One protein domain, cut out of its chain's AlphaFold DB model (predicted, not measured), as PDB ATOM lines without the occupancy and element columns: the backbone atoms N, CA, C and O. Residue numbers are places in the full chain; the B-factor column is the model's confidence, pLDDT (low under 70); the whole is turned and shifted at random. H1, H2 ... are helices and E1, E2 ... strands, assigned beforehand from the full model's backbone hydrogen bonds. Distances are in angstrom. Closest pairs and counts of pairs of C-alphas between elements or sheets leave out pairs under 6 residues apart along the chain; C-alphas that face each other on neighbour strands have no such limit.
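What this domain is: This is residues 11 to 200 of the 318 residues of an uncharacterized protein of Microbacterium halimionae (UniProt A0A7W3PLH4). A broad, slightly curled wall of six antiparallel strands has helices over one face and no named helix over the other. H1, H2 and H6 run side by side along the strands and H5 lies slantwise beyond them, while the small helices H3 and H4 sit by H5 and the small H7 packs on H6. The printed part has 190 residues with seven named helices and six named strands, in the order H1 H2 E1 E2 H3 H4 H5 H6 E3 E4 E5 E6 H7; the sheet's order is E1 E2 E6 E3 E4 E5. The class is mixed, helices and strands, and the whole is compact, with a radius of gyration of the C-alphas of 16.0 A and spans of 46 by 36 by 33 A.

How they stand to each other: H1, residues 15 to 32, and H2, residues 39 to 57, form a helical hairpin: they touch, the closest C-alphas being those of Ala 18 and Leu 51, 5.9 A, at a shallow tilt of 23 degrees, opposite ways. E1, residues 63 to 70, and E2, residues 75 to 82, form a hairpin with N 64 and O 81 at 2.8 A, within hydrogen-bond range. H1 runs along E1 at a height over the sheet of 10.5 A. H3, residues 87 to 94, only grazes the sheet, with residues 87 to 89. H4, residues 102 to 105, is not on the sheet. H5, residues 108 to 115, touches H3, with the C-alphas of His 88 and Ala 111 closest at 5.2 A, and touches H4 only at the corner. H6, residues 131 to 142, touches H2, with the C-alphas of Glu 49 and Gly 131 closest at 5.2 A. E3, residues 145 to 150, E4, residues 153 to 158, and E5, residues 161 to 166, make a meander, each strand the antiparallel neighbour of the one before; N 148 and O 155 are 2.8 A apart, N 156 and O 163 2.8 A. E6, residues 181 to 188, closes a Greek key, being the antiparallel neighbour of E3, with N 147 and O 184 at 2.7 A; beside E2, N 78 and O 185 are 2.8 A apart. H1, H2, H5 and H6 lie on the same face, making two layers with the sheet. H7, residues 195 to 198, touches H6, the C-alphas of Arg 137 and Ala 198 being closest at 4.9 A. Every O i to N i+4 pair is within hydrogen-bond range in H1, H3, H5 and H6, and 13 of 15 in H2; H4 and H7 are too short for such a pair.

Where its parts are: H1 begins at C-alpha 15, (-13.313, -2.217, -51.843), and measures 25.7 A; H2 measures 26.2 A. E1 and E6 measure 23.6 A each and E2 24.0 A. H7 ends at C-alpha 198, (-36.387, 1.646, -46.359).

The domain as a whole: The C-alphas farthest apart are those of Arg 72 and Asp 96, 49.8 A. The printed part has no cut. The links H5 to H6 and E5 to E6 are long. Residues 96 to 101, 119 to 129 and 200 have pLDDT under 70.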
ATOM      1  N   ARG A  11     -11.490 -12.433 -44.286       96.44
ATOM      2  CA  ARG A  11     -10.786 -11.153 -44.278       96.44
ATOM      3  C   ARG A  11     -10.767 -10.579 -45.691       96.44
ATOM      4  O   ARG A  11     -10.530 -11.319 -46.642       96.44
ATOM      5  N   TYR A  12     -10.964  -9.272 -45.805       95.31
ATOM      6  CA  TYR A  12     -10.866  -8.533 -47.060       95.31
ATOM      7  C   TYR A  12     -10.085  -7.236 -46.856       95.31
ATOM      8  O   TYR A  12     -10.178  -6.618 -45.794       95.31
ATOM      9  N   ASP A  13      -9.291  -6.842 -47.852       95.69
ATOM     10  CA  ASP A  13      -8.307  -5.759 -47.716       95.69
ATOM     11  C   ASP A  13      -8.583  -4.583 -48.679       95.69
ATOM     12  O   ASP A  13      -7.872  -3.579 -48.649       95.69
ATOM     13  N   SER A  14      -9.622  -4.675 -49.520       91.56
ATOM     14  CA  SER A  14      -9.994  -3.625 -50.478       91.56
ATOM     15  C   SER A  14     -11.499  -3.539 -50.773       91.56
ATOM     16  O   SER A  14     -12.248  -4.497 -50.571       91.56
ATOM     17  N   GLU A  15     -11.944  -2.402 -51.323       87.00
ATOM     18  CA  GLU A  15     -13.313  -2.217 -51.843       87.00
ATOM     19  C   GLU A  15     -13.638  -3.210 -52.977       87.00
ATOM     20  O   GLU A  15     -14.761  -3.708 -53.072       87.00
ATOM     21  N   SER A  16     -12.650  -3.578 -53.802       87.12
ATOM     22  CA  SER A  16     -12.824  -4.619 -54.822       87.12
ATOM     23  C   SER A  16     -13.090  -5.997 -54.215       87.12
ATOM     24  O   SER A  16     -13.945  -6.727 -54.717       87.12
ATOM     25  N   ASP A  17     -12.423  -6.349 -53.111       91.00
ATOM     26  CA  ASP A  17     -12.697  -7.610 -52.411       91.00
ATOM     27  C   ASP A  17     -14.114  -7.611 -51.827       91.00
ATOM     28  O   ASP A  17     -14.812  -8.623 -51.898       91.00
ATOM     29  N   ALA A  18     -14.570  -6.468 -51.302       87.44
ATOM     30  CA  ALA A  18     -15.927  -6.309 -50.785       87.44
ATOM     31  C   ALA A  18     -16.998  -6.558 -51.862       87.44
ATOM     32  O   ALA A  18     -17.989  -7.242 -51.594       87.44
ATOM     33  N   GLN A  19     -16.788  -6.076 -53.093       83.00
ATOM     34  CA  GLN A  19     -17.684  -6.352 -54.225       83.00
ATOM     35  C   GLN A  19     -17.727  -7.845 -54.572       83.00
ATOM     36  O   GLN A  19     -18.808  -8.416 -54.731       83.00
ATOM     37  N   VAL A  20     -16.563  -8.499 -54.637       88.00
ATOM     38  CA  VAL A  20     -16.474  -9.940 -54.921       88.00
ATOM     39  C   VAL A  20     -17.175 -10.757 -53.835       88.00
ATOM     40  O   VAL A  20     -17.921 -11.682 -54.153       88.00
ATOM     41  N   ILE A  21     -16.976 -10.418 -52.559       90.19
ATOM     42  CA  ILE A  21     -17.637 -11.099 -51.440       90.19
ATOM     43  C   ILE A  21     -19.152 -10.898 -51.495       90.19
ATOM     44  O   ILE A  21     -19.888 -11.871 -51.347       90.19
ATOM     45  N   SER A  22     -19.614  -9.672 -51.762       88.19
ATOM     46  CA  SER A  22     -21.045  -9.360 -51.878       88.19
ATOM     47  C   SER A  22     -21.712 -10.214 -52.953       88.19
ATOM     48  O   SER A  22     -22.696 -10.893 -52.665       88.19
ATOM     49  N   SER A  23     -21.127 -10.268 -54.156       84.06
ATOM     50  CA  SER A  23     -21.630 -11.101 -55.257       84.06
ATOM     51  C   SER A  23     -21.728 -12.570 -54.849       84.06
ATOM     52  O   SER A  23     -22.773 -13.190 -55.012       84.06
ATOM     53  N   ARG A  24     -20.672 -13.116 -54.238       87.62
ATOM     54  CA  ARG A  24     -20.642 -14.531 -53.842       87.62
ATOM     55  C   ARG A  24     -21.626 -14.858 -52.721       87.62
ATOM     56  O   ARG A  24     -22.148 -15.968 -52.668       87.62
ATOM     57  N   PHE A  25     -21.887 -13.914 -51.818       90.88
ATOM     58  CA  PHE A  25     -22.947 -14.062 -50.826       90.88
ATOM     59  C   PHE A  25     -24.330 -14.072 -51.475       90.88
ATOM     60  O   PHE A  25     -25.182 -14.849 -51.047       90.88
ATOM     61  N   MET A  26     -24.556 -13.258 -52.511       88.19
ATOM     62  CA  MET A  26     -25.826 -13.278 -53.239       88.19
ATOM     63  C   MET A  26     -26.015 -14.603 -53.974       88.19
ATOM     64  O   MET A  26     -27.085 -15.196 -53.856       88.19
ATOM     65  N   ASP A  27     -24.973 -15.120 -54.626       85.25
ATOM     66  CA  ASP A  27     -25.010 -16.436 -55.274       85.25
ATOM     67  C   ASP A  27     -25.391 -17.525 -54.259       85.25
ATOM     68  O   ASP A  27     -26.421 -18.188 -54.409       85.25
ATOM     69  N   ALA A  28     -24.659 -17.604 -53.141       89.56
ATOM     70  CA  ALA A  28     -24.920 -18.583 -52.087       89.56
ATOM     71  C   ALA A  28     -26.336 -18.465 -51.495       89.56
ATOM     72  O   ALA A  28     -26.986 -19.478 -51.229       89.56
ATOM     73  N   LEU A  29     -26.845 -17.243 -51.293       89.69
ATOM     74  CA  LEU A  29     -28.222 -17.034 -50.848       89.69
ATOM     75  C   LEU A  29     -29.222 -17.545 -51.891       89.69
ATOM     76  O   LEU A  29     -30.158 -18.266 -51.537       89.69
ATOM     77  N   THR A  30     -29.032 -17.160 -53.156       86.19
ATOM     78  CA  THR A  30     -29.985 -17.442 -54.235       86.19
ATOM     79  C   THR A  30     -30.095 -18.929 -54.556       86.19
ATOM     80  O   THR A  30     -31.142 -19.369 -55.031       86.19
ATOM     81  N   GLU A  31     -29.058 -19.703 -54.249       86.31
ATOM     82  CA  GLU A  31     -29.021 -21.156 -54.401       86.31
ATOM     83  C   GLU A  31     -29.578 -21.886 -53.166       86.31
ATOM     84  O   GLU A  31     -30.240 -22.921 -53.294       86.31
ATOM     85  N   ALA A  32     -29.367 -21.337 -51.964       88.88
ATOM     86  CA  ALA A  32     -29.688 -22.020 -50.711       88.88
ATOM     87  C   ALA A  32     -31.101 -21.753 -50.167       88.88
ATOM     88  O   ALA A  32     -31.680 -22.637 -49.526       88.88
ATOM     89  N   ILE A  33     -31.654 -20.545 -50.346       91.62
ATOM     90  CA  ILE A  33     -32.913 -20.127 -49.708       91.62
ATOM     91  C   ILE A  33     -33.834 -19.440 -50.717       91.62
ATOM     92  O   ILE A  33     -33.451 -18.484 -51.386       91.62
ATOM     93  N   VAL A  34     -35.096 -19.883 -50.780       90.25
ATOM     94  CA  VAL A  34     -36.138 -19.141 -51.502       90.25
ATOM     95  C   VAL A  34     -36.549 -17.919 -50.685       90.25
ATOM     96  O   VAL A  34     -37.081 -18.055 -49.577       90.25
ATOM     97  N   CYS A  35     -36.349 -16.747 -51.269       90.81
ATOM     98  CA  CYS A  35     -36.596 -15.447 -50.674       90.81
ATOM     99  C   CYS A  35     -37.911 -14.834 -51.172       90.81
ATOM    100  O   CYS A  35     -38.273 -14.975 -52.343       90.81
ATOM    101  N   GLU A  36     -38.620 -14.136 -50.284       91.88
ATOM    102  CA  GLU A  36     -39.724 -13.255 -50.674       91.88
ATOM    103  C   GLU A  36     -39.221 -12.011 -51.423       91.88
ATOM    104  O   GLU A  36     -38.025 -11.706 -51.452       91.88
ATOM    105  N   SER A  37     -40.158 -11.286 -52.036       85.38
ATOM    106  CA  SER A  37     -39.857 -10.119 -52.866       85.38
ATOM    107  C   SER A  37     -39.009  -9.068 -52.132       85.38
ATOM    108  O   SER A  37     -39.259  -8.746 -50.966       85.38
ATOM    109  N   GLY A  38     -37.989  -8.568 -52.835       82.50
ATOM    110  CA  GLY A  38     -37.082  -7.500 -52.409       82.50
ATOM    111  C   GLY A  38     -36.064  -7.855 -51.312       82.50
ATOM    112  O   GLY A  38     -35.184  -7.046 -51.025       82.50
ATOM    113  N   VAL A  39     -36.095  -9.071 -50.749       89.50
ATOM    114  CA  VAL A  39     -35.091  -9.540 -49.768       89.50
ATOM    115  C   VAL A  39     -33.684  -9.565 -50.362       89.50
ATOM    116  O   VAL A  39     -32.745  -9.103 -49.716       89.50
ATOM    117  N   ILE A  40     -33.531 -10.093 -51.579       87.31
ATOM    118  CA  ILE A  40     -32.230 -10.189 -52.260       87.31
ATOM    119  C   ILE A  40     -31.673  -8.790 -52.524       87.31
ATOM    120  O   ILE A  40     -30.512  -8.525 -52.230       87.31
ATOM    121  N   ASP A  41     -32.520  -7.878 -52.995       79.75
ATOM    122  CA  ASP A  41     -32.138  -6.503 -53.319       79.75
ATOM    123  C   ASP A  41     -31.709  -5.732 -52.074       79.75
ATOM    124  O   ASP A  41     -30.638  -5.124 -52.041       79.75
ATOM    125  N   ALA A  42     -32.534  -5.799 -51.023       85.00
ATOM    126  CA  ALA A  42     -32.237  -5.175 -49.745       85.00
ATOM    127  C   ALA A  42     -30.932  -5.721 -49.170       85.00
ATOM    128  O   ALA A  42     -30.115  -4.954 -48.662       85.00
ATOM    129  N   LEU A  43     -30.709  -7.032 -49.278       89.25
ATOM    130  CA  LEU A  43     -29.491  -7.636 -48.778       89.25
ATOM    131  C   LEU A  43     -28.258  -7.219 -49.574       89.25
ATOM    132  O   LEU A  43     -27.271  -6.831 -48.955       89.25
ATOM    133  N   ASN A  44     -28.304  -7.305 -50.903       85.00
ATOM    134  CA  ASN A  44     -27.181  -6.958 -51.768       85.00
ATOM    135  C   ASN A  44     -26.702  -5.532 -51.473       85.00
ATOM    136  O   ASN A  44     -25.520  -5.300 -51.221       85.00
ATOM    137  N   TRP A  45     -27.656  -4.600 -51.385       83.75
ATOM    138  CA  TRP A  45     -27.387  -3.216 -51.024       83.75
ATOM    139  C   TRP A  45     -26.804  -3.088 -49.606       83.75
ATOM    140  O   TRP A  45     -25.767  -2.457 -49.415       83.75
ATOM    141  N   CYS A  46     -27.417  -3.734 -48.606       88.38
ATOM    142  CA  CYS A  46     -26.957  -3.667 -47.215       88.38
ATOM    143  C   CYS A  46     -25.547  -4.238 -47.023       88.38
ATOM    144  O   CYS A  46     -24.739  -3.643 -46.313       88.38
ATOM    145  N   VAL A  47     -25.248  -5.392 -47.624       90.75
ATOM    146  CA  VAL A  47     -23.927  -6.027 -47.534       90.75
ATOM    147  C   VAL A  47     -22.878  -5.107 -48.139       90.75
ATOM    148  O   VAL A  47     -21.885  -4.820 -47.474       90.75
ATOM    149  N   TYR A  48     -23.125  -4.595 -49.347       84.12
ATOM    150  CA  TYR A  48     -22.208  -3.676 -50.010       84.12
ATOM    151  C   TYR A  48     -21.929  -2.430 -49.157       84.12
ATOM    152  O   TYR A  48     -20.773  -2.151 -48.843       84.12
ATOM    153  N   GLU A  49     -22.975  -1.739 -48.696       85.12
ATOM    154  CA  GLU A  49     -22.845  -0.520 -47.885       85.12
ATOM    155  C   GLU A  49     -22.081  -0.769 -46.578       85.12
ATOM    156  O   GLU A  49     -21.239   0.033 -46.172       85.12
ATOM    157  N   VAL A  50     -22.348  -1.880 -45.887       93.06
ATOM    158  CA  VAL A  50     -21.669  -2.188 -44.621       93.06
ATOM    159  C   VAL A  50     -20.209  -2.580 -44.847       93.06
ATOM    160  O   VAL A  50     -19.353  -2.170 -44.060       93.06
ATOM    161  N   LEU A  51     -19.900  -3.340 -45.901       92.31
ATOM    162  CA  LEU A  51     -18.519  -3.700 -46.218       92.31
ATOM    163  C   LEU A  51     -17.692  -2.476 -46.632       92.31
ATOM    164  O   LEU A  51     -16.558  -2.335 -46.173       92.31
ATOM    165  N   ASP A  52     -18.270  -1.588 -47.443       85.44
ATOM    166  CA  ASP A  52     -17.649  -0.346 -47.916       85.44
ATOM    167  C   ASP A  52     -17.405   0.651 -46.766       85.44
ATOM    168  O   ASP A  52     -16.340   1.271 -46.662       85.44
ATOM    169  N   ASN A  53     -18.326   0.716 -45.794       89.06
ATOM    170  CA  ASN A  53     -18.170   1.544 -44.593       89.06
ATOM    171  C   ASN A  53     -16.856   1.284 -43.836       89.06
ATOM    172  O   ASN A  53     -16.315   2.210 -43.216       89.06
ATOM    173  N   VAL A  54     -16.318   0.060 -43.897       92.56
ATOM    174  CA  VAL A  54     -15.029  -0.270 -43.279       92.56
ATOM    175  C   VAL A  54     -13.920   0.607 -43.853       92.56
ATOM    176  O   VAL A  54     -13.239   1.293 -43.088       92.56
ATOM    177  N   PHE A  55     -13.759   0.676 -45.171       89.94
ATOM    178  CA  PHE A  55     -12.684   1.466 -45.779       89.94
ATOM    179  C   PHE A  55     -12.976   2.966 -45.745       89.94
ATOM    180  O   PHE A  55     -12.067   3.780 -45.561       89.94
ATOM    181  N   GLN A  56     -14.251   3.351 -45.819       83.81
ATOM    182  CA  GLN A  56     -14.618   4.762 -45.824       83.81
ATOM    183  C   GLN A  56     -14.476   5.447 -44.462       83.81
ATOM    184  O   GLN A  56     -14.107   6.630 -44.419       83.81
ATOM    185  N   HIS A  57     -14.781   4.750 -43.362       85.12
ATOM    186  CA  HIS A  57     -14.962   5.385 -42.051       85.12
ATOM    187  C   HIS A  57     -14.047   4.858 -40.942       85.12
ATOM    188  O   HIS A  57     -13.751   5.619 -40.010       85.12
ATOM    189  N   SER A  58     -13.583   3.605 -41.016       86.75
ATOM    190  CA  SER A  58     -12.884   2.968 -39.892       86.75
ATOM    191  C   SER A  58     -11.395   3.308 -39.799       86.75
ATOM    192  O   SER A  58     -10.828   3.201 -38.714       86.75
ATOM    193  N   THR A  59     -10.753   3.730 -40.896       89.50
ATOM    194  CA  THR A  59      -9.281   3.838 -41.055       89.50
ATOM    195  C   THR A  59      -8.511   2.513 -40.922       89.50
ATOM    196  O   THR A  59      -7.282   2.518 -40.928       89.50
ATOM    197  N   ALA A  60      -9.209   1.377 -40.820       90.69
ATOM    198  CA  ALA A  60      -8.590   0.060 -40.826       90.69
ATOM    199  C   ALA A  60      -8.088  -0.305 -42.231       90.69
ATOM    200  O   ALA A  60      -8.673   0.088 -43.237       90.69
ATOM    201  N   SER A  61      -7.025  -1.107 -42.291       92.44
ATOM    202  CA  SER A  61      -6.492  -1.656 -43.546       92.44
ATOM    203  C   SER A  61      -7.270  -2.869 -44.059       92.44
ATOM    204  O   SER A  61      -6.999  -3.338 -45.155       92.44
ATOM    205  N   SER A  62      -8.164  -3.431 -43.244       95.88
ATOM    206  CA  SER A  62      -8.869  -4.677 -43.539       95.88
ATOM    207  C   SER A  62     -10.198  -4.747 -42.792       95.88
ATOM    208  O   SER A  62     -10.277  -4.299 -41.641       95.88
ATOM    209  N   GLY A  63     -11.187  -5.400 -43.393       97.00
ATOM    210  CA  GLY A  63     -12.421  -5.822 -42.738       97.00
ATOM    211  C   GLY A  63     -12.526  -7.340 -42.605       97.00
ATOM    212  O   GLY A  63     -11.754  -8.100 -43.195       97.00
ATOM    213  N   TYR A  64     -13.497  -7.773 -41.809       97.56
ATOM    214  CA  TYR A  64     -13.824  -9.171 -41.558       97.56
ATOM    215  C   TYR A  64     -15.324  -9.367 -41.722       97.56
ATOM    216  O   TYR A  64     -16.100  -8.588 -41.173       97.56
ATOM    217  N   VAL A  65     -15.747 -10.401 -42.439       97.50
ATOM    218  CA  VAL A  65     -17.164 -10.688 -42.663       97.50
ATOM    219  C   VAL A  65     -17.453 -12.181 -42.618       97.50
ATOM    220  O   VAL A  65     -16.627 -12.993 -43.023       97.50
ATOM    221  N   MET A  66     -18.632 -12.543 -42.126       96.69
ATOM    222  CA  MET A  66     -19.163 -13.904 -42.157       96.69
ATOM    223  C   MET A  66     -20.673 -13.860 -42.396       96.69
ATOM    224  O   MET A  66     -21.346 -12.962 -41.885       96.69
ATOM    225  N   MET A  67     -21.205 -14.835 -43.138       95.25
ATOM    226  CA  MET A  67     -22.635 -14.958 -43.430       95.25
ATOM    227  C   MET A  67     -23.138 -16.361 -43.091       95.25
ATOM    228  O   MET A  67     -22.648 -17.336 -43.620       95.25
ATOM    229  N   GLN A  68     -24.187 -16.508 -42.298       94.75
ATOM    230  CA  GLN A  68     -24.797 -17.813 -42.044       94.75
ATOM    231  C   GLN A  68     -26.165 -17.923 -42.708       94.75
ATOM    232  O   GLN A  68     -27.036 -17.072 -42.525       94.75
ATOM    233  N   LEU A  69     -26.358 -19.013 -43.453       93.69
ATOM    234  CA  LEU A  69     -27.609 -19.350 -44.124       93.69
ATOM    235  C   LEU A  69     -28.309 -20.490 -43.378       93.69
ATOM    236  O   LEU A  69     -27.831 -21.624 -43.327       93.69
ATOM    237  N   HIS A  70     -29.480 -20.206 -42.818       93.31
ATOM    238  CA  HIS A  70     -30.313 -21.179 -42.120       93.31
ATOM    239  C   HIS A  70     -31.505 -21.575 -42.994       93.31
ATOM    240  O   HIS A  70     -32.638 -21.143 -42.762       93.31
ATOM    241  N   ALA A  71     -31.256 -22.433 -43.990       88.56
ATOM    242  CA  ALA A  71     -32.241 -22.798 -45.013       88.56
ATOM    243  C   ALA A  71     -33.576 -23.312 -44.446       88.56
ATOM    244  O   ALA A  71     -34.640 -22.928 -44.923       88.56
ATOM    245  N   ARG A  72     -33.548 -24.122 -43.373       89.19
ATOM    246  CA  ARG A  72     -34.777 -24.666 -42.759       89.19
ATOM    247  C   ARG A  72     -35.669 -23.598 -42.136       89.19
ATOM    248  O   ARG A  72     -36.884 -23.705 -42.222       89.19
ATOM    249  N   SER A  73     -35.074 -22.604 -41.481       92.94
ATOM    250  CA  SER A  73     -35.821 -21.510 -40.857       92.94
ATOM    251  C   SER A  73     -35.988 -20.304 -41.778       92.94
ATOM    252  O   SER A  73     -36.535 -19.310 -41.323       92.94
ATOM    253  N   ARG A  74     -35.483 -20.371 -43.021       94.12
ATOM    254  CA  ARG A  74     -35.378 -19.247 -43.967       94.12
ATOM    255  C   ARG A  74     -34.770 -17.989 -43.338       94.12
ATOM    256  O   ARG A  74     -35.233 -16.886 -43.581       94.12
ATOM    257  N   LYS A  75     -33.727 -18.160 -42.519       94.69
ATOM    258  CA  LYS A  75     -33.031 -17.038 -41.871       94.69
ATOM    259  C   LYS A  75     -31.638 -16.859 -42.428       94.69
ATOM    260  O   LYS A  75     -30.953 -17.834 -42.728       94.69
ATOM    261  N   LEU A  76     -31.222 -15.610 -42.461       94.81
ATOM    262  CA  LEU A  76     -29.889 -15.173 -42.814       94.81
ATOM    263  C   LEU A  76     -29.323 -14.369 -41.647       94.81
ATOM    264  O   LEU A  76     -30.036 -13.537 -41.090       94.81
ATOM    265  N   ALA A  77     -28.053 -14.580 -41.319       96.38
ATOM    266  CA  ALA A  77     -27.302 -13.748 -40.386       96.38
ATOM    267  C   ALA A  77     -25.996 -13.289 -41.033       96.38
ATOM    268  O   ALA A  77     -25.323 -14.092 -41.673       96.38
ATOM    269  N   ILE A  78     -25.624 -12.024 -40.868       97.06
ATOM    270  CA  ILE A  78     -24.355 -11.482 -41.360       97.06
ATOM    271  C   ILE A  78     -23.729 -10.636 -40.268       97.06
ATOM    272  O   ILE A  78     -24.410  -9.850 -39.615       97.06
ATOM    273  N   ALA A  79     -22.420 -10.781 -40.100       97.94
ATOM    274  CA  ALA A  79     -21.634  -9.910 -39.248       97.94
ATOM    275  C   ALA A  79     -20.442  -9.363 -40.029       97.94
ATOM    276  O   ALA A  79     -19.666 -10.130 -40.598       97.94
ATOM    277  N   VAL A  80     -20.284  -8.043 -40.014       98.00
ATOM    278  CA  VAL A  80     -19.116  -7.329 -40.541       98.00
ATOM    279  C   VAL A  80     -18.406  -6.660 -39.376       98.00
ATOM    280  O   VAL A  80     -19.049  -6.050 -38.523       98.00
ATOM    281  N   SER A  81     -17.085  -6.788 -39.310       97.38
ATOM    282  CA  SER A  81     -16.258  -6.161 -38.284       97.38
ATOM    283  C   SER A  81     -15.001  -5.517 -38.853       97.38
ATOM    284  O   SER A  81     -14.360  -6.058 -39.750       97.38
ATOM    285  N   ASP A  82     -14.601  -4.401 -38.258       95.94
ATOM    286  CA  ASP A  82     -13.314  -3.747 -38.485       95.94
ATOM    287  C   ASP A  82     -12.545  -3.568 -37.171       95.94
ATOM    288  O   ASP A  82     -13.090  -3.710 -36.076       95.94
ATOM    289  N   THR A  83     -11.258  -3.247 -37.281       94.00
ATOM    290  CA  THR A  83     -10.364  -2.988 -36.134       94.00
ATOM    291  C   THR A  83     -10.037  -1.502 -35.970       94.00
ATOM    292  O   THR A  83      -9.088  -1.135 -35.282       94.00
ATOM    293  N   GLY A  84     -10.811  -0.642 -36.623       93.56
ATOM    294  CA  GLY A  84     -10.522   0.766 -36.785       93.56
ATOM    295  C   GLY A  84     -10.924   1.634 -35.597       93.56
ATOM    296  O   GLY A  84     -11.187   1.179 -34.480       93.56
ATOM    297  N   ARG A  85     -11.006   2.936 -35.863       92.44
ATOM    298  CA  ARG A  85     -11.199   3.980 -34.848       92.44
ATOM    299  C   ARG A  85     -12.579   3.994 -34.186       92.44
ATOM    300  O   ARG A  85     -12.731   4.649 -33.164       92.44
ATOM    301  N   GLY A  86     -13.566   3.283 -34.732       93.56
ATOM    302  CA  GLY A  86     -14.934   3.227 -34.207       93.56
ATOM    303  C   GLY A  86     -15.808   4.446 -34.541       93.56
ATOM    304  O   GLY A  86     -15.323   5.523 -34.891       93.56
ATOM    305  N   ILE A  87     -17.127   4.273 -34.415       92.81
ATOM    306  CA  ILE A  87     -18.156   5.257 -34.792       92.81
ATOM    307  C   ILE A  87     -18.069   6.512 -33.921       92.81
ATOM    308  O   ILE A  87     -18.003   7.620 -34.447       92.81
ATOM    309  N   HIS A  88     -18.043   6.349 -32.593       91.25
ATOM    310  CA  HIS A  88     -18.045   7.480 -31.656       91.25
ATOM    311  C   HIS A  88     -16.845   8.403 -31.887       91.25
ATOM    312  O   HIS A  88     -17.025   9.604 -32.074       91.25
ATOM    313  N   LYS A  89     -15.640   7.835 -31.984       88.19
ATOM    314  CA  LYS A  89     -14.422   8.601 -32.252       88.19
ATOM    315  C   LYS A  89     -14.432   9.256 -33.635       88.19
ATOM    316  O   LYS A  89     -14.147  10.446 -33.730       88.19
ATOM    317  N   SER A  90     -14.821   8.516 -34.679       88.75
ATOM    318  CA  SER A  90     -14.959   9.039 -36.049       88.75
ATOM    319  C   SER A  90     -15.876  10.266 -36.107       88.75
ATOM    320  O   SER A  90     -15.559  11.256 -36.767       88.75
ATOM    321  N   MET A  91     -16.993  10.235 -35.375       86.12
ATOM    322  CA  MET A  91     -17.922  11.360 -35.294       86.12
ATOM    323  C   MET A  91     -17.362  12.528 -34.492       86.12
ATOM    324  O   MET A  91     -17.517  13.664 -34.926       86.12
ATOM    325  N   VAL A  92     -16.703  12.267 -33.358       84.25
ATOM    326  CA  VAL A  92     -16.095  13.317 -32.524       84.25
ATOM    327  C   VAL A  92     -15.027  14.094 -33.292       84.25
ATOM    328  O   VAL A  92     -15.029  15.320 -33.255       84.25
ATOM    329  N   GLU A  93     -14.168  13.404 -34.041       80.38
ATOM    330  CA  GLU A  93     -13.153  14.032 -34.899       80.38
ATOM    331  C   GLU A  93     -13.777  14.860 -36.036       80.38
ATOM    332  O   GLU A  93     -13.197  15.849 -36.478       80.38
ATOM    333  N   ALA A  94     -14.975  14.489 -36.495       74.62
ATOM    334  CA  ALA A  94     -15.699  15.209 -37.538       74.62
ATOM    335  C   ALA A  94     -16.500  16.422 -37.022       74.62
ATOM    336  O   ALA A  94     -16.964  17.216 -37.845       74.62
ATOM    337  N   ILE A  95     -16.655  16.606 -35.700       71.88
ATOM    338  CA  ILE A  95     -17.413  17.726 -35.099       71.88
ATOM    339  C   ILE A  95     -16.875  19.081 -35.566       71.88
ATOM    340  O   ILE A  95     -17.656  19.995 -35.815       71.88
ATOM    341  N   ASP A  96     -15.559  19.222 -35.722       58.84
ATOM    342  CA  ASP A  96     -14.968  20.502 -36.129       58.84
ATOM    343  C   ASP A  96     -15.315  20.872 -37.585       58.84
ATOM    344  O   ASP A  96     -15.270  22.045 -37.958       58.84
ATOM    345  N   ALA A  97     -15.735  19.892 -38.396       56.50
ATOM    346  CA  ALA A  97     -16.145  20.070 -39.789       56.50
ATOM    347  C   ALA A  97     -17.672  20.016 -40.010       56.50
ATOM    348  O   ALA A  97     -18.156  20.458 -41.052       56.50
ATOM    349  N   SER A  98     -18.453  19.478 -39.067       54.22
ATOM    350  CA  SER A  98     -19.885  19.200 -39.251       54.22
ATOM    351  C   SER A  98     -20.725  19.728 -38.084       54.22
ATOM    352  O   SER A  98     -20.337  19.639 -36.926       54.22
ATOM    353  N   LYS A  99     -21.896  20.317 -38.379       58.16
ATOM    354  CA  LYS A  99     -22.829  20.937 -37.406       58.16
ATOM    355  C   LYS A  99     -23.534  19.900 -36.503       58.16
ATOM    356  O   LYS A  99     -24.749  19.960 -36.328       58.16
ATOM    357  N   ILE A 100     -22.807  18.913 -35.986       65.19
ATOM    358  CA  ILE A 100     -23.349  17.853 -35.136       65.19
ATOM    359  C   ILE A 100     -23.504  18.392 -33.713       65.19
ATOM    360  O   ILE A 100     -22.583  18.969 -33.135       65.19
ATOM    361  N   ASP A 101     -24.687  18.188 -33.137       68.81
ATOM    362  CA  ASP A 101     -24.955  18.507 -31.739       68.81
ATOM    363  C   ASP A 101     -24.116  17.600 -30.824       68.81
ATOM    364  O   ASP A 101     -24.295  16.380 -30.794       68.81
ATOM    365  N   ARG A 102     -23.209  18.212 -30.053       72.69
ATOM    366  CA  ARG A 102     -22.305  17.521 -29.121       72.69
ATOM    367  C   ARG A 102     -23.047  16.654 -28.102       72.69
ATOM    368  O   ARG A 102     -22.485  15.663 -27.640       72.69
ATOM    369  N   THR A 103     -24.297  16.979 -27.766       72.94
ATOM    370  CA  THR A 103     -25.096  16.183 -26.820       72.94
ATOM    371  C   THR A 103     -25.375  14.770 -27.339       72.94
ATOM    372  O   THR A 103     -25.327  13.815 -26.559       72.94
ATOM    373  N   LYS A 104     -25.532  14.605 -28.662       75.62
ATOM    374  CA  LYS A 104     -25.715  13.306 -29.338       75.62
ATOM    375  C   LYS A 104     -24.459  12.430 -29.335       75.62
ATOM    376  O   LYS A 104     -24.534  11.251 -29.658       75.62
ATOM    377  N   LEU A 105     -23.310  12.988 -28.960       80.19
ATOM    378  CA  LEU A 105     -22.019  12.296 -28.909       80.19
ATOM    379  C   LEU A 105     -21.481  12.177 -27.473       80.19
ATOM    380  O   LEU A 105     -20.327  11.804 -27.272       80.19
ATOM    381  N   SER A 106     -22.305  12.469 -26.462       81.38
ATOM    382  CA  SER A 106     -21.926  12.371 -25.042       81.38
ATOM    383  C   SER A 106     -21.591  10.939 -24.608       81.38
ATOM    384  O   SER A 106     -20.714  10.724 -23.770       81.38
ATOM    385  N   HIS A 107     -22.241   9.947 -25.220       88.44
ATOM    386  CA  HIS A 107     -22.031   8.531 -24.948       88.44
ATOM    387  C   HIS A 107     -21.899   7.728 -26.243       88.44
ATOM    388  O   HIS A 107     -22.504   8.055 -27.262       88.44
ATOM    389  N   ALA A 108     -21.138   6.631 -26.187       91.50
ATOM    390  CA  ALA A 108     -20.858   5.807 -27.360       91.50
ATOM    391  C   ALA A 108     -22.130   5.235 -28.016       91.50
ATOM    392  O   ALA A 108     -22.226   5.247 -29.239       91.50
ATOM    393  N   HIS A 109     -23.128   4.794 -27.238       94.12
ATOM    394  CA  HIS A 109     -24.397   4.315 -27.808       94.12
ATOM    395  C   HIS A 109     -25.194   5.405 -28.536       94.12
ATOM    396  O   HIS A 109     -25.821   5.100 -29.545       94.12
ATOM    397  N   LEU A 110     -25.137   6.663 -28.078       92.81
ATOM    398  CA  LEU A 110     -25.828   7.783 -28.728       92.81
ATOM    399  C   LEU A 110     -25.192   8.127 -30.077       92.81
ATOM    400  O   LEU A 110     -25.903   8.422 -31.031       92.81
ATOM    401  N   ALA A 111     -23.865   8.010 -30.195       92.12
ATOM    402  CA  ALA A 111     -23.199   8.155 -31.487       92.12
ATOM    403  C   ALA A 111     -23.594   7.044 -32.467       92.12
ATOM    404  O   ALA A 111     -23.808   7.314 -33.645       92.12
ATOM    405  N   ILE A 112     -23.743   5.806 -31.983       95.00
ATOM    406  CA  ILE A 112     -24.246   4.699 -32.806       95.00
ATOM    407  C   ILE A 112     -25.697   4.961 -33.227       95.00
ATOM    408  O   ILE A 112     -26.024   4.831 -34.404       95.00
ATOM    409  N   GLU A 113     -26.561   5.376 -32.298       93.94
ATOM    410  CA  GLU A 113     -27.943   5.741 -32.616       93.94
ATOM    411  C   GLU A 113     -28.006   6.863 -33.654       93.94
ATOM    412  O   GLU A 113     -28.798   6.789 -34.593       93.94
ATOM    413  N   HIS A 114     -27.151   7.876 -33.516       90.56
ATOM    414  CA  HIS A 114     -27.056   8.961 -34.477       90.56
ATOM    415  C   HIS A 114     -26.583   8.457 -35.846       90.56
ATOM    416  O   HIS A 114     -27.179   8.831 -36.846       90.56
ATOM    417  N   ALA A 115     -25.601   7.552 -35.910       89.75
ATOM    418  CA  ALA A 115     -25.121   6.950 -37.164       89.75
ATOM    419  C   ALA A 115     -26.202   6.173 -37.931       89.75
ATOM    420  O   ALA A 115     -26.110   6.012 -39.143       89.75
ATOM    421  N   LEU A 116     -27.224   5.688 -37.222       90.75
ATOM    422  CA  LEU A 116     -28.361   4.962 -37.788       90.75
ATOM    423  C   LEU A 116     -29.503   5.893 -38.248       90.75
ATOM    424  O   LEU A 116     -30.531   5.413 -38.739       90.75
ATOM    425  N   GLN A 117     -29.373   7.212 -38.066       86.75
ATOM    426  CA  GLN A 117     -30.332   8.206 -38.557       86.75
ATOM    427  C   GLN A 117     -30.045   8.569 -40.018       86.75
ATOM    428  O   GLN A 117     -28.909   8.519 -40.483       86.75
ATOM    429  N   GLN A 118     -31.093   8.958 -40.740       80.62
ATOM    430  CA  GLN A 118     -30.991   9.339 -42.144       80.62
ATOM    431  C   GLN A 118     -30.061  10.544 -42.340       80.62
ATOM    432  O   GLN A 118     -30.146  11.527 -41.601       80.62
ATOM    433  N   GLY A 119     -29.209  10.481 -43.367       69.75
ATOM    434  CA  GLY A 119     -28.339  11.590 -43.769       69.75
ATOM    435  C   GLY A 119     -27.163  11.847 -42.825       69.75
ATOM    436  O   GLY A 119     -26.554  12.915 -42.887       69.75
ATOM    437  N   VAL A 120     -26.839  10.898 -41.940       66.06
ATOM    438  CA  VAL A 120     -25.720  11.037 -41.003       66.06
ATOM    439  C   VAL A 120     -24.449  10.447 -41.612       66.06
ATOM    440  O   VAL A 120     -24.339   9.248 -41.844       66.06
ATOM    441  N   THR A 121     -23.459  11.310 -41.854       63.81
ATOM    442  CA  THR A 121     -22.112  10.933 -42.309       63.81
ATOM    443  C   THR A 121     -21.063  11.880 -41.734       63.81
ATOM    444  O   THR A 121     -21.303  13.076 -41.575       63.81
ATOM    445  N   SER A 122     -19.862  11.361 -41.476       54.16
ATOM    446  CA  SER A 122     -18.710  12.153 -41.039       54.16
ATOM    447  C   SER A 122     -18.089  13.015 -42.156       54.16
ATOM    448  O   SER A 122     -17.155  13.759 -41.876       54.16
ATOM    449  N   LYS A 123     -18.541  12.895 -43.422       55.03
ATOM    450  CA  LYS A 123     -17.905  13.522 -44.608       55.03
ATOM    451  C   LYS A 123     -18.742  14.595 -45.345       55.03
ATOM    452  O   LYS A 123     -18.275  15.136 -46.338       55.03
ATOM    453  N   GLY A 124     -19.936  14.956 -44.863       46.94
ATOM    454  CA  GLY A 124     -20.634  16.204 -45.242       46.94
ATOM    455  C   GLY A 124     -21.229  16.349 -46.661       46.94
ATOM    456  O   GLY A 124     -21.695  17.441 -46.979       46.94
ATOM    457  N   ASN A 125     -21.260  15.310 -47.508       43.72
ATOM    458  CA  ASN A 125     -21.808  15.391 -48.877       43.72
ATOM    459  C   ASN A 125     -23.270  14.901 -49.005       43.72
ATOM    460  O   ASN A 125     -23.664  13.921 -48.380       43.72
ATOM    461  N   LEU A 126     -24.039  15.542 -49.903       37.66
ATOM    462  CA  LEU A 126     -25.505  15.433 -50.090       37.66
ATOM    463  C   LEU A 126     -26.082  14.037 -50.427       37.66
ATOM    464  O   LEU A 126     -27.291  13.864 -50.326       37.66
ATOM    465  N   ASN A 127     -25.257  13.051 -50.794       39.31
ATOM    466  CA  ASN A 127     -25.696  11.685 -51.131       39.31
ATOM    467  C   ASN A 127     -25.054  10.593 -50.247       39.31
ATOM    468  O   ASN A 127     -25.225   9.411 -50.531       39.31
ATOM    469  N   GLN A 128     -24.319  10.966 -49.194       53.56
ATOM    470  CA  GLN A 128     -23.618  10.041 -48.291       53.56
ATOM    471  C   GLN A 128     -24.311  10.009 -46.915       53.56
ATOM    472  O   GLN A 128     -24.796  11.036 -46.450       53.56
ATOM    473  N   GLY A 129     -24.362   8.845 -46.252       57.59
ATOM    474  CA  GLY A 129     -25.001   8.686 -44.928       57.59
ATOM    475  C   GLY A 129     -26.366   7.989 -44.924       57.59
ATOM    476  O   GLY A 129     -27.150   8.177 -43.996       57.59
ATOM    477  N   ASN A 130     -26.663   7.202 -45.963       70.44
ATOM    478  CA  ASN A 130     -27.867   6.368 -46.012       70.44
ATOM    479  C   ASN A 130     -27.598   4.896 -45.678       70.44
ATOM    480  O   ASN A 130     -28.545   4.237 -45.273       70.44
ATOM    481  N   GLY A 131     -26.358   4.398 -45.773       81.31
ATOM    482  CA  GLY A 131     -26.008   2.979 -45.595       81.31
ATOM    483  C   GLY A 131     -26.587   2.335 -44.333       81.31
ATOM    484  O   GLY A 131     -27.487   1.499 -44.393       81.31
ATOM    485  N   LEU A 132     -26.128   2.777 -43.155       89.56
ATOM    486  CA  LEU A 132     -26.594   2.225 -41.875       89.56
ATOM    487  C   LEU A 132     -28.074   2.522 -41.588       89.56
ATOM    488  O   LEU A 132     -28.751   1.712 -40.952       89.56
ATOM    489  N   HIS A 133     -28.596   3.651 -42.071       89.06
ATOM    490  CA  HIS A 133     -30.014   3.974 -41.948       89.06
ATOM    491  C   HIS A 133     -30.894   3.015 -42.767       89.06
ATOM    492  O   HIS A 133     -31.854   2.456 -42.238       89.06
ATOM    493  N   GLY A 134     -30.534   2.784 -44.031       86.81
ATOM    494  CA  GLY A 134     -31.210   1.856 -44.932       86.81
ATOM    495  C   GLY A 134     -31.129   0.420 -44.429       86.81
ATOM    496  O   GLY A 134     -32.141  -0.278 -44.444       86.81
ATOM    497  N   LEU A 135     -29.983   0.011 -43.869       92.75
ATOM    498  CA  LEU A 135     -29.845  -1.277 -43.185       92.75
ATOM    499  C   LEU A 135     -30.827  -1.394 -42.020       92.75
ATOM    500  O   LEU A 135     -31.617  -2.337 -41.967       92.75
ATOM    501  N   ARG A 136     -30.805  -0.427 -41.093       94.88
ATOM    502  CA  ARG A 136     -31.717  -0.408 -39.943       94.88
ATOM    503  C   ARG A 136     -33.163  -0.521 -40.399       94.88
ATOM    504  O   ARG A 136     -33.909  -1.337 -39.864       94.88
ATOM    505  N   ARG A 137     -33.560   0.291 -41.376       92.88
ATOM    506  CA  ARG A 137     -34.947   0.345 -41.818       92.88
ATOM    507  C   ARG A 137     -35.368  -0.926 -42.555       92.88
ATOM    508  O   ARG A 137     -36.475  -1.403 -42.323       92.88
ATOM    509  N   SER A 138     -34.481  -1.516 -43.354       90.94
ATOM    510  CA  SER A 138     -34.712  -2.814 -44.000       90.94
ATOM    511  C   SER A 138     -34.943  -3.912 -42.964       90.94
ATOM    512  O   SER A 138     -35.904  -4.669 -43.075       90.94
ATOM    513  N   VAL A 139     -34.126  -3.950 -41.906       95.69
ATOM    514  CA  VAL A 139     -34.289  -4.894 -40.790       95.69
ATOM    515  C   VAL A 139     -35.606  -4.665 -40.038       95.69
ATOM    516  O   VAL A 139     -36.301  -5.630 -39.725       95.69
ATOM    517  N   GLU A 140     -35.975  -3.411 -39.763       94.62
ATOM    518  CA  GLU A 140     -37.241  -3.067 -39.098       94.62
ATOM    519  C   GLU A 140     -38.468  -3.494 -39.920       94.62
ATOM    520  O   GLU A 140     -39.406  -4.052 -39.357       94.62
ATOM    521  N   ILE A 141     -38.466  -3.244 -41.237       92.50
ATOM    522  CA  ILE A 141     -39.558  -3.624 -42.150       92.50
ATOM    523  C   ILE A 141     -39.660  -5.148 -42.262       92.50
ATOM    524  O   ILE A 141     -40.752  -5.702 -42.176       92.50
ATOM    525  N   ASN A 142     -38.520  -5.822 -42.417       94.75
ATOM    526  CA  ASN A 142     -38.446  -7.275 -42.535       94.75
ATOM    527  C   ASN A 142     -38.780  -8.011 -41.219       94.75
ATOM    528  O   ASN A 142     -39.071  -9.202 -41.236       94.75
ATOM    529  N   GLY A 143     -38.741  -7.323 -40.070       94.38
ATOM    530  CA  GLY A 143     -38.951  -7.933 -38.752       94.38
ATOM    531  C   GLY A 143     -37.735  -8.705 -38.220       94.38
ATOM    532  O   GLY A 143     -37.874  -9.545 -37.327       94.38
ATOM    533  N   GLY A 144     -36.550  -8.423 -38.763       96.12
ATOM    534  CA  GLY A 144     -35.288  -9.044 -38.382       96.12
ATOM    535  C   GLY A 144     -34.686  -8.492 -37.082       96.12
ATOM    536  O   GLY A 144     -35.372  -7.945 -36.211       96.12
ATOM    537  N   SER A 145     -33.366  -8.625 -36.947       97.88
ATOM    538  CA  SER A 145     -32.606  -8.031 -35.839       97.88
ATOM    539  C   SER A 145     -31.328  -7.359 -36.318       97.88
ATOM    540  O   SER A 145     -30.723  -7.814 -37.278       97.88
ATOM    541  N   LEU A 146     -30.904  -6.301 -35.634       98.44
ATOM    542  CA  LEU A 146     -29.672  -5.562 -35.914       98.44
ATOM    543  C   LEU A 146     -28.979  -5.243 -34.592       98.44
ATOM    544  O   LEU A 146     -29.616  -4.758 -33.665       98.44
ATOM    545  N   ALA A 147     -27.679  -5.460 -34.506       98.38
ATOM    546  CA  ALA A 147     -26.835  -5.036 -33.408       98.38
ATOM    547  C   ALA A 147     -25.594  -4.335 -33.963       98.38
ATOM    548  O   ALA A 147     -24.847  -4.882 -34.767       98.38
ATOM    549  N   VAL A 148     -25.352  -3.118 -33.491       98.31
ATOM    550  CA  VAL A 148     -24.143  -2.359 -33.786       98.31
ATOM    551  C   VAL A 148     -23.370  -2.178 -32.492       98.31
ATOM    552  O   VAL A 148     -23.865  -1.622 -31.507       98.31
ATOM    553  N   ARG A 149     -22.134  -2.664 -32.487       97.00
ATOM    554  CA  ARG A 149     -21.180  -2.502 -31.392       97.00
ATOM    555  C   ARG A 149     -20.002  -1.700 -31.896       97.00
ATOM    556  O   ARG A 149     -19.414  -2.060 -32.902       97.00
ATOM    557  N   SER A 150     -19.629  -0.641 -31.190       96.06
ATOM    558  CA  SER A 150     -18.447   0.144 -31.545       96.06
ATOM    559  C   SER A 150     -17.782   0.693 -30.293       96.06
ATOM    560  O   SER A 150     -18.429   1.386 -29.501       96.06
ATOM    561  N   GLY A 151     -16.516   0.331 -30.070       94.38
ATOM    562  CA  GLY A 151     -15.825   0.582 -28.807       94.38
ATOM    563  C   GLY A 151     -16.643   0.105 -27.608       94.38
ATOM    564  O   GLY A 151     -16.936  -1.081 -27.436       94.38
ATOM    565  N   ARG A 152     -17.040   1.064 -26.773       94.88
ATOM    566  CA  ARG A 152     -17.836   0.841 -25.556       94.88
ATOM    567  C   ARG A 152     -19.346   0.920 -25.773       94.88
ATOM    568  O   ARG A 152     -20.101   0.673 -24.837       94.88
ATOM    569  N   GLY A 153     -19.792   1.289 -26.969       96.31
ATOM    570  CA  GLY A 153     -21.202   1.440 -27.303       96.31
ATOM    571  C   GLY A 153     -21.825   0.148 -27.821       96.31
ATOM    572  O   GLY A 153     -21.198  -0.621 -28.554       96.31
ATOM    573  N   LEU A 154     -23.088  -0.050 -27.464       97.31
ATOM    574  CA  LEU A 154     -23.989  -1.036 -28.037       97.31
ATOM    575  C   LEU A 154     -25.304  -0.342 -28.384       97.31
ATOM    576  O   LEU A 154     -25.897   0.325 -27.536       97.31
ATOM    577  N   TRP A 155     -25.776  -0.572 -29.601       98.12
ATOM    578  CA  TRP A 155     -27.153  -0.347 -30.016       98.12
ATOM    579  C   TRP A 155     -27.678  -1.648 -30.609       98.12
ATOM    580  O   TRP A 155     -26.977  -2.298 -31.382       98.12
ATOM    581  N   SER A 156     -28.886  -2.059 -30.252       97.81
ATOM    582  CA  SER A 156     -29.501  -3.261 -30.808       97.81
ATOM    583  C   SER A 156     -31.001  -3.100 -30.965       97.81
ATOM    584  O   SER A 156     -31.649  -2.438 -30.158       97.81
ATOM    585  N   TYR A 157     -31.533  -3.735 -31.997       97.94
ATOM    586  CA  TYR A 157     -32.938  -3.830 -32.323       97.94
ATOM    587  C   TYR A 157     -33.300  -5.296 -32.527       97.94
ATOM    588  O   TYR A 157     -32.678  -5.994 -33.329       97.94
ATOM    589  N   ALA A 158     -34.314  -5.762 -31.807       95.88
ATOM    590  CA  ALA A 158     -34.913  -7.072 -32.017       95.88
ATOM    591  C   ALA A 158     -36.346  -7.066 -31.486       95.88
ATOM    592  O   ALA A 158     -36.618  -6.494 -30.429       95.88
ATOM    593  N   ARG A 159     -37.267  -7.741 -32.186       92.38
ATOM    594  CA  ARG A 159     -38.677  -7.870 -31.761       92.38
ATOM    595  C   ARG A 159     -39.319  -6.513 -31.442       92.38
ATOM    596  O   ARG A 159     -39.915  -6.353 -30.380       92.38
ATOM    597  N   ALA A 160     -39.126  -5.530 -32.325       90.75
ATOM    598  CA  ALA A 160     -39.609  -4.154 -32.169       90.75
ATOM    599  C   ALA A 160     -39.131  -3.415 -30.900       90.75
ATOM    600  O   ALA A 160     -39.695  -2.386 -30.538       90.75
ATOM    601  N   ASN A 161     -38.083  -3.906 -30.234       94.25
ATOM    602  CA  ASN A 161     -37.491  -3.271 -29.063       94.25
ATOM    603  C   ASN A 161     -36.074  -2.805 -29.372       94.25
ATOM    604  O   ASN A 161     -35.298  -3.532 -29.993       94.25
ATOM    605  N   VAL A 162     -35.743  -1.605 -28.896       96.56
ATOM    606  CA  VAL A 162     -34.398  -1.035 -28.974       96.56
ATOM    607  C   VAL A 162     -33.730  -1.152 -27.606       96.56
ATOM    608  O   VAL A 162     -34.302  -0.747 -26.596       96.56
ATOM    609  N   LEU A 163     -32.509  -1.680 -27.574       96.69
ATOM    610  CA  LEU A 163     -31.645  -1.703 -26.398       96.69
ATOM    611  C   LEU A 163     -30.346  -0.965 -26.705       96.69
ATOM    612  O   LEU A 163     -29.694  -1.225 -27.717       96.69
ATOM    613  N   GLN A 164     -29.964  -0.064 -25.805       96.12
ATOM    614  CA  GLN A 164     -28.773   0.768 -25.927       96.12
ATOM    615  C   GLN A 164     -27.996   0.757 -24.621       96.12
ATOM    616  O   GLN A 164     -28.587   0.772 -23.542       96.12
ATOM    617  N   ASN A 165     -26.669   0.716 -24.712       96.44
ATOM    618  CA  ASN A 165     -25.811   0.747 -23.535       96.44
ATOM    619  C   ASN A 165     -24.413   1.286 -23.866       96.44
ATOM    620  O   ASN A 165     -23.869   1.003 -24.933       96.44
ATOM    621  N   THR A 166     -23.799   1.996 -22.917       95.94
ATOM    622  CA  THR A 166     -22.353   2.253 -22.913       95.94
ATOM    623  C   THR A 166     -21.721   1.497 -21.754       95.94
ATOM    624  O   THR A 166     -21.941   1.841 -20.596       95.94
ATOM    625  N   ASP A 167     -20.882   0.514 -22.060       93.88
ATOM    626  CA  ASP A 167     -20.122  -0.221 -21.053       93.88
ATOM    627  C   ASP A 167     -18.753   0.437 -20.829       93.88
ATOM    628  O   ASP A 167     -17.816   0.265 -21.611       93.88
ATOM    629  N   LEU A 168     -18.638   1.213 -19.749       90.25
ATOM    630  CA  LEU A 168     -17.400   1.906 -19.382       90.25
ATOM    631  C   LEU A 168     -16.279   0.960 -18.929       90.25
ATOM    632  O   LEU A 168     -15.114   1.354 -18.978       90.25
ATOM    633  N   LEU A 169     -16.621  -0.260 -18.506       90.75
ATOM    634  CA  LEU A 169     -15.668  -1.264 -18.030       90.75
ATOM    635  C   LEU A 169     -15.149  -2.153 -19.162       90.75
ATOM    636  O   LEU A 169     -14.161  -2.864 -18.978       90.75
ATOM    637  N   ARG A 170     -15.777  -2.099 -20.341       87.88
ATOM    638  CA  ARG A 170     -15.341  -2.873 -21.498       87.88
ATOM    639  C   ARG A 170     -13.917  -2.474 -21.913       87.88
ATOM    640  O   ARG A 170     -13.675  -1.293 -22.208       87.88
ATOM    641  N   PRO A 171     -12.984  -3.442 -21.997       85.50
ATOM    642  CA  PRO A 171     -11.656  -3.178 -22.523       85.50
ATOM    643  C   PRO A 171     -11.749  -2.849 -24.014       85.50
ATOM    644  O   PRO A 171     -12.481  -3.490 -24.771       85.50
ATOM    645  N   VAL A 172     -10.993  -1.836 -24.420       85.25
ATOM    646  CA  VAL A 172     -10.781  -1.463 -25.819       85.25
ATOM    647  C   VAL A 172      -9.329  -1.797 -26.142       85.25
ATOM    648  O   VAL A 172      -8.466  -1.552 -25.300       85.25
ATOM    649  N   LEU A 173      -9.071  -2.390 -27.312       79.00
ATOM    650  CA  LEU A 173      -7.732  -2.863 -27.687       79.00
ATOM    651  C   LEU A 173      -6.716  -1.717 -27.700       79.00
ATOM    652  O   LEU A 173      -5.628  -1.857 -27.150       79.00
ATOM    653  N   ASP A 174      -7.103  -0.582 -28.285       84.25
ATOM    654  CA  ASP A 174      -6.335   0.659 -28.269       84.25
ATOM    655  C   ASP A 174      -7.307   1.845 -28.157       84.25
ATOM    656  O   ASP A 174      -8.117   2.097 -29.054       84.25
ATOM    657  N   VAL A 175      -7.229   2.571 -27.040       79.94
ATOM    658  CA  VAL A 175      -8.094   3.725 -26.732       79.94
ATOM    659  C   VAL A 175      -7.881   4.881 -27.718       79.94
ATOM    660  O   VAL A 175      -8.788   5.687 -27.931       79.94
ATOM    661  N   ASP A 176      -6.730   4.943 -28.376       78.31
ATOM    662  CA  ASP A 176      -6.406   5.988 -29.333       78.31
ATOM    663  C   ASP A 176      -6.644   5.565 -30.781       78.31
ATOM    664  O   ASP A 176      -6.821   6.439 -31.628       78.31
ATOM    665  N   ARG A 177      -6.661   4.277 -31.121       78.06
ATOM    666  CA  ARG A 177      -6.699   3.882 -32.546       78.06
ATOM    667  C   ARG A 177      -7.634   2.735 -32.897       78.06
ATOM    668  O   ARG A 177      -8.106   2.703 -34.028       78.06
ATOM    669  N   ALA A 178      -7.945   1.842 -31.961       83.94
ATOM    670  CA  ALA A 178      -8.639   0.588 -32.253       83.94
ATOM    671  C   ALA A 178      -9.834   0.382 -31.317       83.94
ATOM    672  O   ALA A 178      -9.792  -0.405 -30.366       83.94
ATOM    673  N   HIS A 179     -10.921   1.100 -31.606       91.50
ATOM    674  CA  HIS A 179     -12.206   0.916 -30.925       91.50
ATOM    675  C   HIS A 179     -13.031  -0.206 -31.544       91.50
ATOM    676  O   HIS A 179     -13.892  -0.749 -30.854       91.50
ATOM    677  N   ALA A 180     -12.732  -0.573 -32.793       93.69
ATOM    678  CA  ALA A 180     -13.465  -1.533 -33.603       93.69
ATOM    679  C   ALA A 180     -14.941  -1.156 -33.811       93.69
ATOM    680  O   ALA A 180     -15.574  -0.446 -33.021       93.69
ATOM    681  N   THR A 181     -15.517  -1.670 -34.888       96.38
ATOM    682  CA  THR A 181     -16.966  -1.670 -35.093       96.38
ATOM    683  C   THR A 181     -17.378  -3.046 -35.571       96.38
ATOM    684  O   THR A 181     -16.707  -3.628 -36.412       96.38
ATOM    685  N   THR A 182     -18.477  -3.558 -35.031       97.62
ATOM    686  CA  THR A 182     -19.156  -4.761 -35.497       97.62
ATOM    687  C   THR A 182     -20.600  -4.400 -35.798       97.62
ATOM    688  O   THR A 182     -21.306  -3.895 -34.920       97.62
ATOM    689  N   VAL A 183     -21.032  -4.672 -37.023       98.31
ATOM    690  CA  VAL A 183     -22.420  -4.581 -37.474       98.31
ATOM    691  C   VAL A 183     -22.898  -6.006 -37.721       98.31
ATOM    692  O   VAL A 183     -22.385  -6.685 -38.603       98.31
ATOM    693  N   ASP A 184     -23.843  -6.463 -36.908       98.12
ATOM    694  CA  ASP A 184     -24.440  -7.799 -36.951       98.12
ATOM    695  C   ASP A 184     -25.926  -7.650 -37.253       98.12
ATOM    696  O   ASP A 184     -26.621  -6.907 -36.558       98.12
ATOM    697  N   TRP A 185     -26.429  -8.309 -38.290       98.00
ATOM    698  CA  TRP A 185     -27.846  -8.267 -38.608       98.00
ATOM    699  C   TRP A 185     -28.372  -9.594 -39.119       98.00
ATOM    700  O   TRP A 185     -27.646 -10.447 -39.625       98.00
ATOM    701  N   GLN A 186     -29.684  -9.748 -38.987       97.44
ATOM    702  CA  GLN A 186     -30.426 -10.909 -39.437       97.44
ATOM    703  C   GLN A 186     -31.652 -10.467 -40.215       97.44
ATOM    704  O   GLN A 186     -32.336  -9.526 -39.804       97.44
ATOM    705  N   LEU A 187     -31.942 -11.193 -41.291       96.00
ATOM    706  CA  LEU A 187     -33.175 -11.066 -42.059       96.00
ATOM    707  C   LEU A 187     -33.913 -12.404 -42.083       96.00
ATOM    708  O   LEU A 187     -33.309 -13.482 -42.096       96.00
ATOM    709  N   ASP A 188     -35.236 -12.315 -42.101       96.06
ATOM    710  CA  ASP A 188     -36.124 -13.418 -42.419       96.06
ATOM    711  C   ASP A 188     -36.405 -13.403 -43.925       96.06
ATOM    712  O   ASP A 188     -37.123 -12.539 -44.433       96.06
ATOM    713  N   CYS A 189     -35.851 -14.373 -44.653       94.94
ATOM    714  CA  CYS A 189     -36.090 -14.541 -46.084       94.94
ATOM    715  C   CYS A 189     -37.552 -14.905 -46.385       94.94
ATOM    716  O   CYS A 189     -37.941 -14.929 -47.552       94.94
ATOM    717  N   ALA A 190     -38.352 -15.199 -45.352       94.62
ATOM    718  CA  ALA A 190     -39.784 -15.417 -45.440       94.62
ATOM    719  C   ALA A 190     -40.650 -14.162 -45.391       94.62
ATOM    720  O   ALA A 190     -41.865 -14.281 -45.552       94.62
ATOM    721  N   THR A 191     -40.050 -12.998 -45.161       94.62
ATOM    722  CA  THR A 191     -40.782 -11.744 -45.012       94.62
ATOM    723  C   THR A 191     -40.323 -10.768 -46.093       94.62
ATOM    724  O   THR A 191     -39.120 -10.531 -46.217       94.62
ATOM    725  N   PRO A 192     -41.234 -10.195 -46.899       90.81
ATOM    726  CA  PRO A 192     -40.854  -9.256 -47.947       90.81
ATOM    727  C   PRO A 192     -40.259  -7.974 -47.356       90.81
ATOM    728  O   PRO A 192     -40.564  -7.582 -46.227       90.81
ATOM    729  N   VAL A 193     -39.423  -7.296 -48.136       90.19
ATOM    730  CA  VAL A 193     -38.833  -6.006 -47.764       90.19
ATOM    731  C   VAL A 193     -38.582  -5.179 -49.016       90.19
ATOM    732  O   VAL A 193     -38.202  -5.713 -50.046       90.19
ATOM    733  N   SER A 194     -38.785  -3.865 -48.931       83.75
ATOM    734  CA  SER A 194     -38.500  -2.924 -50.016       83.75
ATOM    735  C   SER A 194     -37.389  -1.979 -49.576       83.75
ATOM    736  O   SER A 194     -37.550  -1.221 -48.616       83.75
ATOM    737  N   ILE A 195     -36.256  -2.005 -50.284       76.94
ATOM    738  CA  ILE A 195     -35.154  -1.068 -50.027       76.94
ATOM    739  C   ILE A 195     -35.566   0.380 -50.326       76.94
ATOM    740  O   ILE A 195     -35.127   1.313 -49.658       76.94
ATOM    741  N   ASN A 196     -36.474   0.577 -51.282       75.62
ATOM    742  CA  ASN A 196     -37.018   1.892 -51.606       75.62
ATOM    743  C   ASN A 196     -37.826   2.463 -50.441       75.62
ATOM    744  O   ASN A 196     -37.607   3.611 -50.049       75.62
ATOM    745  N   ASP A 197     -38.678   1.637 -49.833       79.38
ATOM    746  CA  ASP A 197     -39.439   2.004 -48.638       79.38
ATOM    747  C   ASP A 197     -38.481   2.275 -47.477       79.38
ATOM    748  O   ASP A 197     -38.679   3.217 -46.704       79.38
ATOM    749  N   ALA A 198     -37.408   1.481 -47.380       76.81
ATOM    750  CA  ALA A 198     -36.387   1.646 -46.359       76.81
ATOM    751  C   ALA A 198     -35.616   2.970 -46.487       76.81
ATOM    752  O   ALA A 198     -35.253   3.577 -45.481       76.81
ATOM    753  N   LEU A 199     -35.401   3.444 -47.714       73.00
ATOM    754  CA  LEU A 199     -34.723   4.706 -48.014       73.00
ATOM    755  C   LEU A 199     -35.683   5.900 -48.156       73.00
ATOM    756  O   LEU A 199     -35.231   7.018 -48.419       73.00
ATOM    757  N   GLY A 200     -36.996   5.687 -48.013       64.50
ATOM    758  CA  GLY A 200     -38.017   6.721 -48.205       64.50
ATOM    759  C   GLY A 200     -38.109   7.241 -49.646       64.50
ATOM    760  O   GLY A 200     -38.531   8.377 -49.865       64.50
TER     761      GLY A 200